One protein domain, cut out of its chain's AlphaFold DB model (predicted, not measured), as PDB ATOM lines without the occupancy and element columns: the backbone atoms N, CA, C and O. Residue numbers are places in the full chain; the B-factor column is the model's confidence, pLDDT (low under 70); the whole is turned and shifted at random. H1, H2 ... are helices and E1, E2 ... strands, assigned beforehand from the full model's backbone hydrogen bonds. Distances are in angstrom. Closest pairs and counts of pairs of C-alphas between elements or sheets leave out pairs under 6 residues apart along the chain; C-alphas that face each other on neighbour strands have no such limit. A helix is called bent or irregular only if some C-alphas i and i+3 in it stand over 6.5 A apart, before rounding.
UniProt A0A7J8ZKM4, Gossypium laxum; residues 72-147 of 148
ATOM      1  N   GLU A  72     -12.468 -34.387 231.824       75.69
ATOM      2  CA  GLU A  72     -13.569 -34.630 230.888       75.69
ATOM      3  C   GLU A  72     -14.301 -33.326 230.514       75.69
ATOM      4  O   GLU A  72     -14.636 -33.132 229.348       75.69
ATOM      5  N   HIS A  73     -14.436 -32.369 231.443       71.81
ATOM      6  CA  HIS A  73     -14.948 -31.020 231.131       71.81
ATOM      7  C   HIS A  73     -13.996 -30.217 230.229       71.81
ATOM      8  O   HIS A  73     -14.459 -29.512 229.333       71.81
ATOM      9  N   VAL A  74     -12.675 -30.338 230.425       67.44
ATOM     10  CA  VAL A  74     -11.651 -29.687 229.579       67.44
ATOM     11  C   VAL A  74     -11.667 -30.233 228.152       67.44
ATOM     12  O   VAL A  74     -11.560 -29.469 227.198       67.44
ATOM     13  N   ARG A  75     -11.820 -31.552 227.992       70.50
ATOM     14  CA  ARG A  75     -11.905 -32.187 226.669       70.50
ATOM     15  C   ARG A  75     -13.112 -31.720 225.865       70.50
ATOM     16  O   ARG A  75     -13.051 -31.723 224.639       70.50
ATOM     17  N   LEU A  76     -14.193 -31.352 226.546       67.00
ATOM     18  CA  LEU A  76     -15.469 -31.058 225.911       67.00
ATOM     19  C   LEU A  76     -15.741 -29.557 225.720       67.00
ATOM     20  O   LEU A  76     -16.515 -29.195 224.839       67.00
ATOM     21  N   GLY A  77     -15.121 -28.684 226.521       63.94
ATOM     22  CA  GLY A  77     -15.363 -27.242 226.496       63.94
ATOM     23  C   GLY A  77     -14.094 -26.419 226.290       63.94
ATOM     24  O   GLY A  77     -13.171 -26.467 227.094       63.94
ATOM     25  N   THR A  78     -14.091 -25.547 225.281       62.66
ATOM     26  CA  THR A  78     -12.990 -24.604 224.999       62.66
ATOM     27  C   THR A  78     -12.843 -23.478 226.038       62.66
ATOM     28  O   THR A  78     -11.932 -22.661 225.931       62.66
ATOM     29  N   LYS A  79     -13.713 -23.414 227.063       76.56
ATOM     30  CA  LYS A  79     -13.810 -22.299 228.025       76.56
ATOM     31  C   LYS A  79     -13.892 -22.743 229.492       76.56
ATOM     32  O   LYS A  79     -14.885 -22.527 230.180       76.56
ATOM     33  N   ILE A  80     -12.808 -23.338 229.987       77.12
ATOM     34  CA  ILE A  80     -12.713 -23.929 231.335       77.12
ATOM     35  C   ILE A  80     -13.051 -22.922 232.447       77.12
ATOM     36  O   ILE A  80     -13.784 -23.257 233.373       77.12
ATOM     37  N   SER A  81     -12.534 -21.690 232.360       82.31
ATOM     38  CA  SER A  81     -12.747 -20.664 233.393       82.31
ATOM     39  C   SER A  81     -14.226 -20.290 233.544       82.31
ATOM     40  O   SER A  81     -14.719 -20.212 234.669       82.31
ATOM     41  N   GLU A  82     -14.949 -20.141 232.427       82.75
ATOM     42  CA  GLU A  82     -16.397 -19.897 232.436       82.75
ATOM     43  C   GLU A  82     -17.130 -21.074 233.093       82.75
ATOM     44  O   GLU A  82     -17.865 -20.864 234.053       82.75
ATOM     45  N   THR A  83     -16.835 -22.313 232.674       81.75
ATOM     46  CA  THR A  83     -17.453 -23.529 233.232       81.75
ATOM     47  C   THR A  83     -17.224 -23.670 234.738       81.75
ATOM     48  O   THR A  83     -18.148 -23.975 235.492       81.75
ATOM     49  N   VAL A  84     -15.989 -23.470 235.210       84.88
ATOM     50  CA  VAL A  84     -15.663 -23.579 236.640       84.88
ATOM     51  C   VAL A  84     -16.380 -22.487 237.429       84.88
ATOM     52  O   VAL A  84     -16.978 -22.778 238.464       84.88
ATOM     53  N   LYS A  85     -16.381 -21.247 236.928       87.88
ATOM     54  CA  LYS A  85     -17.098 -20.136 237.558       87.88
ATOM     55  C   LYS A  85     -18.595 -20.427 237.653       87.88
ATOM     56  O   LYS A  85     -19.161 -20.273 238.736       87.88
ATOM     57  N   GLY A  86     -19.228 -20.879 236.570       88.00
ATOM     58  CA  GLY A  86     -20.653 -21.197 236.566       88.00
ATOM     59  C   GLY A  86     -20.988 -22.337 237.523       88.00
ATOM     60  O   GLY A  86     -21.844 -22.151 238.390       88.00
ATOM     61  N   LYS A  87     -20.232 -23.445 237.500       88.81
ATOM     62  CA  LYS A  87     -20.393 -24.561 238.452       88.81
ATOM     63  C   LYS A  87     -20.284 -24.123 239.912       88.81
ATOM     64  O   LYS A  87     -21.133 -24.491 240.723       88.81
ATOM     65  N   LEU A  88     -19.256 -23.344 240.254       91.19
ATOM     66  CA  LEU A  88     -19.060 -22.851 241.619       91.19
ATOM     67  C   LEU A  88     -20.181 -21.893 242.031       91.19
ATOM     68  O   LEU A  88     -20.700 -22.001 243.141       91.19
ATOM     69  N   SER A  89     -20.597 -21.000 241.132       90.94
ATOM     70  CA  SER A  89     -21.675 -20.048 241.405       90.94
ATOM     71  C   SER A  89     -23.026 -20.741 241.609       90.94
ATOM     72  O   SER A  89     -23.761 -20.399 242.536       90.94
ATOM     73  N   LEU A  90     -23.331 -21.760 240.801       90.19
ATOM     74  CA  LEU A  90     -24.560 -22.534 240.905       90.19
ATOM     75  C   LEU A  90     -24.546 -23.414 242.155       90.19
ATOM     76  O   LEU A  90     -25.537 -23.452 242.879       90.19
ATOM     77  N   GLY A  91     -23.412 -24.052 242.463       90.81
ATOM     78  CA  GLY A  91     -23.220 -24.804 243.702       90.81
ATOM     79  C   GLY A  91     -23.417 -23.936 244.947       90.81
ATOM     80  O   GLY A  91     -24.167 -24.313 245.845       90.81
ATOM     81  N   ALA A  92     -22.826 -22.737 244.970       94.62
ATOM     82  CA  ALA A  92     -23.023 -21.777 246.053       94.62
ATOM     83  C   ALA A  92     -24.497 -21.360 246.186       94.62
ATOM     84  O   ALA A  92     -25.030 -21.356 247.293       94.62
ATOM     85  N   ARG A  93     -25.185 -21.083 245.070       91.38
ATOM     86  CA  ARG A  93     -26.622 -20.763 245.078       91.38
ATOM     87  C   ARG A  93     -27.480 -21.922 245.572       91.38
ATOM     88  O   ARG A  93     -28.388 -21.689 246.359       91.38
ATOM     89  N   ILE A  94     -27.193 -23.159 245.166       93.25
ATOM     90  CA  ILE A  94     -27.902 -24.351 245.658       93.25
ATOM     91  C   ILE A  94     -27.783 -24.449 247.181       93.25
ATOM     92  O   ILE A  94     -28.780 -24.725 247.848       93.25
ATOM     93  N   LEU A  95     -26.594 -24.194 247.734       94.06
ATOM     94  CA  LEU A  95     -26.378 -24.195 249.182       94.06
ATOM     95  C   LEU A  95     -27.130 -23.051 249.872       94.06
ATOM     96  O   LEU A  95     -27.823 -23.296 250.853       94.06
ATOM     97  N   GLN A  96     -27.042 -21.831 249.337       94.75
ATOM     98  CA  GLN A  96     -27.719 -20.651 249.888       94.75
ATOM     99  C   GLN A  96     -29.246 -20.799 249.894       94.75
ATOM    100  O   GLN A  96     -29.903 -20.474 250.875       94.75
ATOM    101  N   VAL A  97     -29.807 -21.298 248.795       93.50
ATOM    102  CA  VAL A  97     -31.254 -21.458 248.604       93.50
ATOM    103  C   VAL A  97     -31.774 -22.717 249.314       93.50
ATOM    104  O   VAL A  97     -32.962 -22.820 249.619       93.50
ATOM    105  N   GLY A  98     -30.889 -23.659 249.649       93.44
ATOM    106  CA  GLY A  98     -31.204 -24.833 250.460       93.44
ATOM    107  C   GLY A  98     -31.679 -26.042 249.654       93.44
ATOM    108  O   GLY A  98     -32.571 -26.758 250.105       93.44
ATOM    109  N   GLY A  99     -31.112 -26.267 248.466       93.19
ATOM    110  CA  GLY A  99     -31.276 -27.508 247.704       93.19
ATOM    111  C   GLY A  99     -31.735 -27.335 246.254       93.19
ATOM    112  O   GLY A  99     -32.081 -26.245 245.798       93.19
ATOM    113  N   LEU A 100     -31.736 -28.456 245.521       92.12
ATOM    114  CA  LEU A 100     -32.011 -28.504 244.079       92.12
ATOM    115  C   LEU A 100     -33.459 -28.143 243.722       92.12
ATOM    116  O   LEU A 100     -33.701 -27.469 242.727       92.12
ATOM    117  N   GLU A 101     -34.424 -28.549 244.544       92.00
ATOM    118  CA  GLU A 101     -35.834 -28.235 244.303       92.00
ATOM    119  C   GLU A 101     -36.117 -26.736 244.446       92.00
ATOM    120  O   GLU A 101     -36.789 -26.138 243.608       92.00
ATOM    121  N   LYS A 102     -35.562 -26.103 245.482       92.88
ATOM    122  CA  LYS A 102     -35.760 -24.674 245.721       92.88
ATOM    123  C   LYS A 102     -35.068 -23.825 244.656       92.88
ATOM    124  O   LYS A 102     -35.676 -22.882 244.156       92.88
ATOM    125  N   ILE A 103     -33.848 -24.188 244.242       92.88
ATOM    126  CA  ILE A 103     -33.187 -23.471 243.143       92.88
ATOM    127  C   ILE A 103     -33.927 -23.674 241.814       92.88
ATOM    128  O   ILE A 103     -34.010 -22.734 241.035       92.88
ATOM    129  N   PHE A 104     -34.515 -24.852 241.564       91.56
ATOM    130  CA  PHE A 104     -35.335 -25.091 240.373       91.56
ATOM    131  C   PHE A 104     -36.535 -24.137 240.333       91.56
ATOM    132  O   PHE A 104     -36.751 -23.488 239.313       91.56
ATOM    133  N   LYS A 105     -37.248 -23.986 241.457       92.06
ATOM    134  CA  LYS A 105     -38.375 -23.045 241.599       92.06
ATOM    135  C   LYS A 105     -37.965 -21.583 241.415       92.06
ATOM    136  O   LYS A 105     -38.755 -20.782 240.933       92.06
ATOM    137  N   GLN A 106     -36.745 -21.229 241.822       91.06
ATOM    138  CA  GLN A 106     -36.231 -19.866 241.699       91.06
ATOM    139  C   GLN A 106     -35.715 -19.551 240.289       91.06
ATOM    140  O   GLN A 106     -35.884 -18.432 239.812       91.06
ATOM    141  N   LEU A 107     -35.051 -20.509 239.634       89.50
ATOM    142  CA  LEU A 107     -34.490 -20.328 238.292       89.50
ATOM    143  C   LEU A 107     -35.547 -20.441 237.195       89.50
ATOM    144  O   LEU A 107     -35.404 -19.817 236.146       89.50
ATOM    145  N   PHE A 108     -36.592 -21.235 237.421       86.75
ATOM    146  CA  PHE A 108     -37.604 -21.535 236.421       86.75
ATOM    147  C   PHE A 108     -38.995 -21.333 237.004       86.75
ATOM    148  O   PHE A 108     -39.270 -21.759 238.122       86.75
ATOM    149  N   SER A 109     -39.893 -20.728 236.226       86.00
ATOM    150  CA  SER A 109     -41.284 -20.516 236.631       86.00
ATOM    151  C   SER A 109     -41.930 -21.844 237.019       86.00
ATOM    152  O   SER A 109     -42.096 -22.731 236.179       86.00
ATOM    153  N   PHE A 110     -42.247 -21.992 238.301       85.88
ATOM    154  CA  PHE A 110     -42.837 -23.192 238.875       85.88
ATOM    155  C   PHE A 110     -44.362 -23.111 238.820       85.88
ATOM    156  O   PHE A 110     -44.930 -22.081 239.188       85.88
ATOM    157  N   ARG A 111     -45.016 -24.174 238.348       88.94
ATOM    158  CA  ARG A 111     -46.480 -24.272 238.343       88.94
ATOM    159  C   ARG A 111     -46.983 -24.931 239.619       88.94
ATOM    160  O   ARG A 111     -46.306 -25.766 240.217       88.94
ATOM    161  N   GLU A 112     -48.166 -24.530 240.062       87.69
ATOM    162  CA  GLU A 112     -48.779 -25.113 241.252       87.69
ATOM    163  C   GLU A 112     -49.069 -26.603 241.015       87.69
ATOM    164  O   GLU A 112     -49.677 -26.973 240.016       87.69
ATOM    165  N   GLY A 113     -48.575 -27.463 241.909       88.38
ATOM    166  CA  GLY A 113     -48.651 -28.922 241.764       88.38
ATOM    167  C   GLY A 113     -47.488 -29.576 241.004       88.38
ATOM    168  O   GLY A 113     -47.347 -30.800 241.071       88.38
ATOM    169  N   GLU A 114     -46.612 -28.802 240.358       93.31
ATOM    170  CA  GLU A 114     -45.423 -29.325 239.680       93.31
ATOM    171  C   GLU A 114     -44.468 -29.984 240.696       93.31
ATOM    172  O   GLU A 114     -44.280 -29.500 241.808       93.31
ATOM    173  N   LYS A 115     -43.829 -31.107 240.356       93.12
ATOM    174  CA  LYS A 115     -42.851 -31.769 241.243       93.12
ATOM    175  C   LYS A 115     -41.543 -32.000 240.518       93.12
ATOM    176  O   LYS A 115     -41.545 -32.530 239.412       93.12
ATOM    177  N   LEU A 116     -40.421 -31.647 241.144       94.50
ATOM    178  CA  LEU A 116     -39.105 -32.004 240.619       94.50
ATOM    179  C   LEU A 116     -38.878 -33.510 240.818       94.50
ATOM    180  O   LEU A 116     -38.871 -33.992 241.947       94.50
ATOM    181  N   LEU A 117     -38.683 -34.246 239.725       96.00
ATOM    182  CA  LEU A 117     -38.480 -35.698 239.730       96.00
ATOM    183  C   LEU A 117     -36.993 -36.052 239.751       96.00
ATOM    184  O   LEU A 117     -36.565 -36.958 240.468       96.00
ATOM    185  N   LYS A 118     -36.187 -35.343 238.954       95.62
ATOM    186  CA  LYS A 118     -34.752 -35.607 238.847       95.62
ATOM    187  C   LYS A 118     -33.968 -34.339 238.555       95.62
ATOM    188  O   LYS A 118     -34.398 -33.487 237.790       95.62
ATOM    189  N   ALA A 119     -32.776 -34.274 239.127       95.12
ATOM    190  CA  ALA A 119     -31.718 -33.384 238.688       95.12
ATOM    191  C   ALA A 119     -30.476 -34.233 238.401       95.12
ATOM    192  O   ALA A 119     -30.093 -35.072 239.223       95.12
ATOM    193  N   CYS A 120     -29.869 -34.063 237.231       92.88
ATOM    194  CA  CYS A 120     -28.662 -34.789 236.849       92.88
ATOM    195  C   CYS A 120     -27.704 -33.905 236.051       92.88
ATOM    196  O   CYS A 120     -28.108 -32.947 235.396       92.88
ATOM    197  N   GLN A 121     -26.415 -34.230 236.113       91.25
ATOM    198  CA  GLN A 121     -25.424 -33.628 235.231       91.25
ATOM    199  C   GLN A 121     -25.653 -34.125 233.802       91.25
ATOM    200  O   GLN A 121     -25.824 -35.326 233.588       91.25
ATOM    201  N   CYS A 122     -25.641 -33.216 232.831       90.12
ATOM    202  CA  CYS A 122     -25.755 -33.568 231.422       90.12
ATOM    203  C   CYS A 122     -24.906 -32.648 230.538       90.12
ATOM    204  O   CYS A 122     -24.439 -31.591 230.974       90.12
ATOM    205  N   TYR A 123     -24.727 -33.066 229.287       89.75
ATOM    206  CA  TYR A 123     -24.123 -32.256 228.240       89.75
ATOM    207  C   TYR A 123     -25.132 -32.062 227.111       89.75
ATOM    208  O   TYR A 123     -25.628 -33.036 226.545       89.75
ATOM    209  N   LEU A 124     -25.429 -30.808 226.779       90.81
ATOM    210  CA  LEU A 124     -26.294 -30.448 225.664       90.81
ATOM    211  C   LEU A 124     -25.450 -30.288 224.397       90.81
ATOM    212  O   LEU A 124     -24.571 -29.431 224.348       90.81
ATOM    213  N   SER A 125     -25.707 -31.105 223.377       90.06
ATOM    214  CA  SER A 125     -25.022 -30.984 222.087       90.06
ATOM    215  C   SER A 125     -25.527 -29.753 221.333       90.06
ATOM    216  O   SER A 125     -26.729 -29.612 221.112       90.06
ATOM    217  N   THR A 126     -24.620 -28.862 220.938       88.94
ATOM    218  CA  THR A 126     -24.931 -27.687 220.114       88.94
ATOM    219  C   THR A 126     -24.000 -27.628 218.905       88.94
ATOM    220  O   THR A 126     -22.980 -28.314 218.866       88.94
ATOM    221  N   THR A 127     -24.312 -26.785 217.921       90.50
ATOM    222  CA  THR A 127     -23.457 -26.582 216.736       90.50
ATOM    223  C   THR A 127     -22.086 -25.992 217.077       90.50
ATOM    224  O   THR A 127     -21.126 -26.223 216.351       90.50
ATOM    225  N   ALA A 128     -21.970 -25.281 218.203       85.31
ATOM    226  CA  ALA A 128     -20.703 -24.774 218.733       85.31
ATOM    227  C   ALA A 128     -19.966 -25.796 219.626       85.31
ATOM    228  O   ALA A 128     -18.953 -25.460 220.240       85.31
ATOM    229  N   GLY A 129     -20.486 -27.025 219.725       84.25
ATOM    230  CA  GLY A 129     -19.979 -28.095 220.577       84.25
ATOM    231  C   GLY A 129     -20.853 -28.364 221.808       84.25
ATOM    232  O   GLY A 129     -21.882 -27.712 222.017       84.25
ATOM    233  N   PRO A 130     -20.491 -29.356 222.633       86.75
ATOM    234  CA  PRO A 130     -21.280 -29.710 223.805       86.75
ATOM    235  C   PRO A 130     -21.176 -28.656 224.916       86.75
ATOM    236  O   PRO A 130     -20.122 -28.065 225.149       86.75
ATOM    237  N   ILE A 131     -22.270 -28.437 225.641       87.56
ATOM    238  CA  ILE A 131     -22.344 -27.515 226.779       87.56
ATOM    239  C   ILE A 131     -22.682 -28.311 228.036       87.56
ATOM    240  O   ILE A 131     -23.707 -28.985 228.083       87.56
ATOM    241  N   ALA A 132     -21.829 -28.224 229.055       87.50
ATOM    242  CA  ALA A 132     -22.067 -28.838 230.357       87.50
ATOM    243  C   ALA A 132     -23.155 -28.095 231.145       87.50
ATOM    244  O   ALA A 132     -23.272 -26.868 231.052       87.50
ATOM    245  N   GLY A 133     -23.940 -28.829 231.931       91.19
ATOM    246  CA  GLY A 133     -24.922 -28.231 232.825       91.19
ATOM    247  C   GLY A 133     -25.691 -29.238 233.674       91.19
ATOM    248  O   GLY A 133     -25.372 -30.432 233.725       91.19
ATOM    249  N   LEU A 134     -26.731 -28.740 234.337       93.81
ATOM    250  CA  LEU A 134     -27.720 -29.539 235.056       93.81
ATOM    251  C   LEU A 134     -29.012 -29.646 234.248       93.81
ATOM    252  O   LEU A 134     -29.562 -28.641 233.800       93.81
ATOM    253  N   LEU A 135     -29.512 -30.871 234.108       96.06
ATOM    254  CA  LEU A 135     -30.848 -31.158 233.609       96.06
ATOM    255  C   LEU A 135     -31.790 -31.348 234.792       96.06
ATOM    256  O   LEU A 135     -31.570 -32.231 235.624       96.06
ATOM    257  N   PHE A 136     -32.843 -30.547 234.843       95.69
ATOM    258  CA  PHE A 136     -33.949 -30.693 235.775       95.69
ATOM    259  C   PHE A 136     -35.137 -31.295 235.032       95.69
ATOM    260  O   PHE A 136     -35.562 -30.771 234.006       95.69
ATOM    261  N   ILE A 137     -35.670 -32.396 235.549       96.44
ATOM    262  CA  ILE A 137     -36.863 -33.069 235.041       96.44
ATOM    263  C   ILE A 137     -37.923 -32.945 236.122       96.44
ATOM    264  O   ILE A 137     -37.747 -33.478 237.221       96.44
ATOM    265  N   SER A 138     -39.005 -32.241 235.824       95.62
ATOM    266  CA  SER A 138     -40.198 -32.189 236.657       95.62
ATOM    267  C   SER A 138     -41.326 -33.020 236.049       95.62
ATOM    268  O   SER A 138     -41.192 -33.577 234.960       95.62
ATOM    269  N   SER A 139     -42.449 -33.107 236.757       96.12
ATOM    270  CA  SER A 139     -43.685 -33.707 236.249       96.12
ATOM    271  C   SER A 139     -44.253 -32.995 235.017       96.12
ATOM    272  O   SER A 139     -45.077 -33.578 234.322       96.12
ATOM    273  N   GLU A 140     -43.833 -31.755 234.742       94.94
ATOM    274  CA  GLU A 140     -44.401 -30.927 233.671       94.94
ATOM    275  C   GLU A 140     -43.387 -30.483 232.615       94.94
ATOM    276  O   GLU A 140     -43.769 -30.215 231.476       94.94
ATOM    277  N   LYS A 141     -42.099 -30.372 232.962       94.38
ATOM    278  CA  LYS A 141     -41.085 -29.847 232.043       94.38
ATOM    279  C   LYS A 141     -39.701 -30.433 232.264       94.38
ATOM    280  O   LYS A 141     -39.341 -30.912 233.338       94.38
ATOM    281  N   VAL A 142     -38.897 -30.321 231.216       95.06
ATOM    282  CA  VAL A 142     -37.466 -30.605 231.237       95.06
ATOM    283  C   VAL A 142     -36.734 -29.301 230.977       95.06
ATOM    284  O   VAL A 142     -37.023 -28.611 230.000       95.06
ATOM    285  N   VAL A 143     -35.797 -28.948 231.855       95.00
ATOM    286  CA  VAL A 143     -35.078 -27.678 231.780       95.00
ATOM    287  C   VAL A 143     -33.582 -27.889 231.937       95.00
ATOM    288  O   VAL A 143     -33.139 -28.637 232.805       95.00
ATOM    289  N   PHE A 144     -32.800 -27.214 231.100       94.50
ATOM    290  CA  PHE A 144     -31.343 -27.262 231.121       94.50
ATOM    291  C   PHE A 144     -30.772 -25.951 231.672       94.50
ATOM    292  O   PHE A 144     -31.087 -24.872 231.173       94.50
ATOM    293  N   CYS A 145     -29.922 -26.049 232.692       91.75
ATOM    294  CA  CYS A 145     -29.163 -24.938 233.257       91.75
ATOM    295  C   CYS A 145     -27.688 -25.124 232.897       91.75
ATOM    296  O   CYS A 145     -27.051 -26.055 233.393       91.75
ATOM    297  N   SER A 146     -27.159 -24.277 232.013       89.56
ATOM    298  CA  SER A 146     -25.756 -24.348 231.600       89.56
ATOM    299  C   SER A 146     -24.808 -23.946 232.724       89.56
ATOM    300  O   SER A 146     -25.106 -23.034 233.488       89.56
ATOM    301  N   ASP A 147     -23.612 -24.531 232.731       85.69
ATOM    302  CA  ASP A 147     -22.489 -24.098 233.572       85.69
ATOM    303  C   ASP A 147     -21.791 -22.817 233.053       85.69
ATOM    304  O   ASP A 147     -20.721 -22.470 233.544       85.69
TER     305      ASP A 147
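Overview. This is residues 72 to 147 of the 148 residues of a protein of Gossypium laxum (UniProt A0A7J8ZKM4). A strongly twisted sheet of three strands, with E1 and E2 sharply bent, has helices over one face: the long H2 runs along the strands, and the shorter H3 crosses them, the two helices making a corner where they meet. The small helix H1 comes before H2 and only grazes the sheet. The printed part has 76 residues with three named helices and then three named strands, in the order H1 H2 H3 E1 E2 E3; the sheet order is E1 - E2 - E3, all antiparallel, and the class is mixed, helices and strands. The whole is only just compact, close to loose, with a radius of gyration of the C-alphas of 13.2 A and spans of 39 by 27 by 17 A.

Along the chain. H1 is residues 72 to 76, and C-alpha 72 is at (-13.569, -34.630, 230.888). H2 is residues 80 to 97, 25.5 A long, and ends with C-alpha 97 at (-31.254, -21.458, 248.604). H3 is residues 100 to 107, 10.3 A long. E1 is residues 116 to 126, 25.3 A long, and bends by 71 degrees at residue 121. E2 is residues 129 to 138, 26.2 A long, and bends by 62 degrees at residue 132. E3 is residues 142 to 146, 13.3 A long, with C-alpha 146 at (-25.756, -24.348, 231.600).

Arrangement. E1, E2 and E3 form a meander, each strand the antiparallel neighbour of the one before. In the hairpin E1 and E2, N 122 and O 133 are 2.9 A apart, within hydrogen-bond range. In the hairpin E2 and E3, N 136 and O 143 are 2.8 A apart, also within range. H2 and H3 are on the same face, giving two layers, helices on one face of a sheet. H2 is over E2 and E3 at a height over the sheet of 10.3 A, and its line stands at 3 degrees to E2 on the local plane, along the strands; the closest C-alphas of H2 and E2 are those of Thr 83 and Ala 132, 7.6 A apart. H3 is over E2 at a height over the sheet of 9.2 A, across the strands at 67 degrees to E2 on the local plane; its closest C-alpha pair with E1 is Glu 101 and Leu 116, 6.2 A. H2, with residues 93 to 97 alone, and H3 touch only at the corner, about perpendicular at 75 degrees; their closest C-alphas are those of Ile 94 and Ile 103, 5.9 A apart. H1 and H2 are close but not clearly touching, the closest C-alphas being those of Val 74 and Ile 80, 6.1 A apart. H1 and H3 are apart. In H1, H2 and H3 every O i to N i+4 pair is within hydrogen-bond range.

Size, cuts and confidence. The two C-alphas farthest apart, those of Arg 75 and Glu 112, are 40.3 A apart. The printed part has no cut and no long link; H3 to E1, with 8 residues between them, is a short link, and the others are tight. The mean pLDDT of the printed part is 88.5, with residue 74 and residues 76 to 78 under 70.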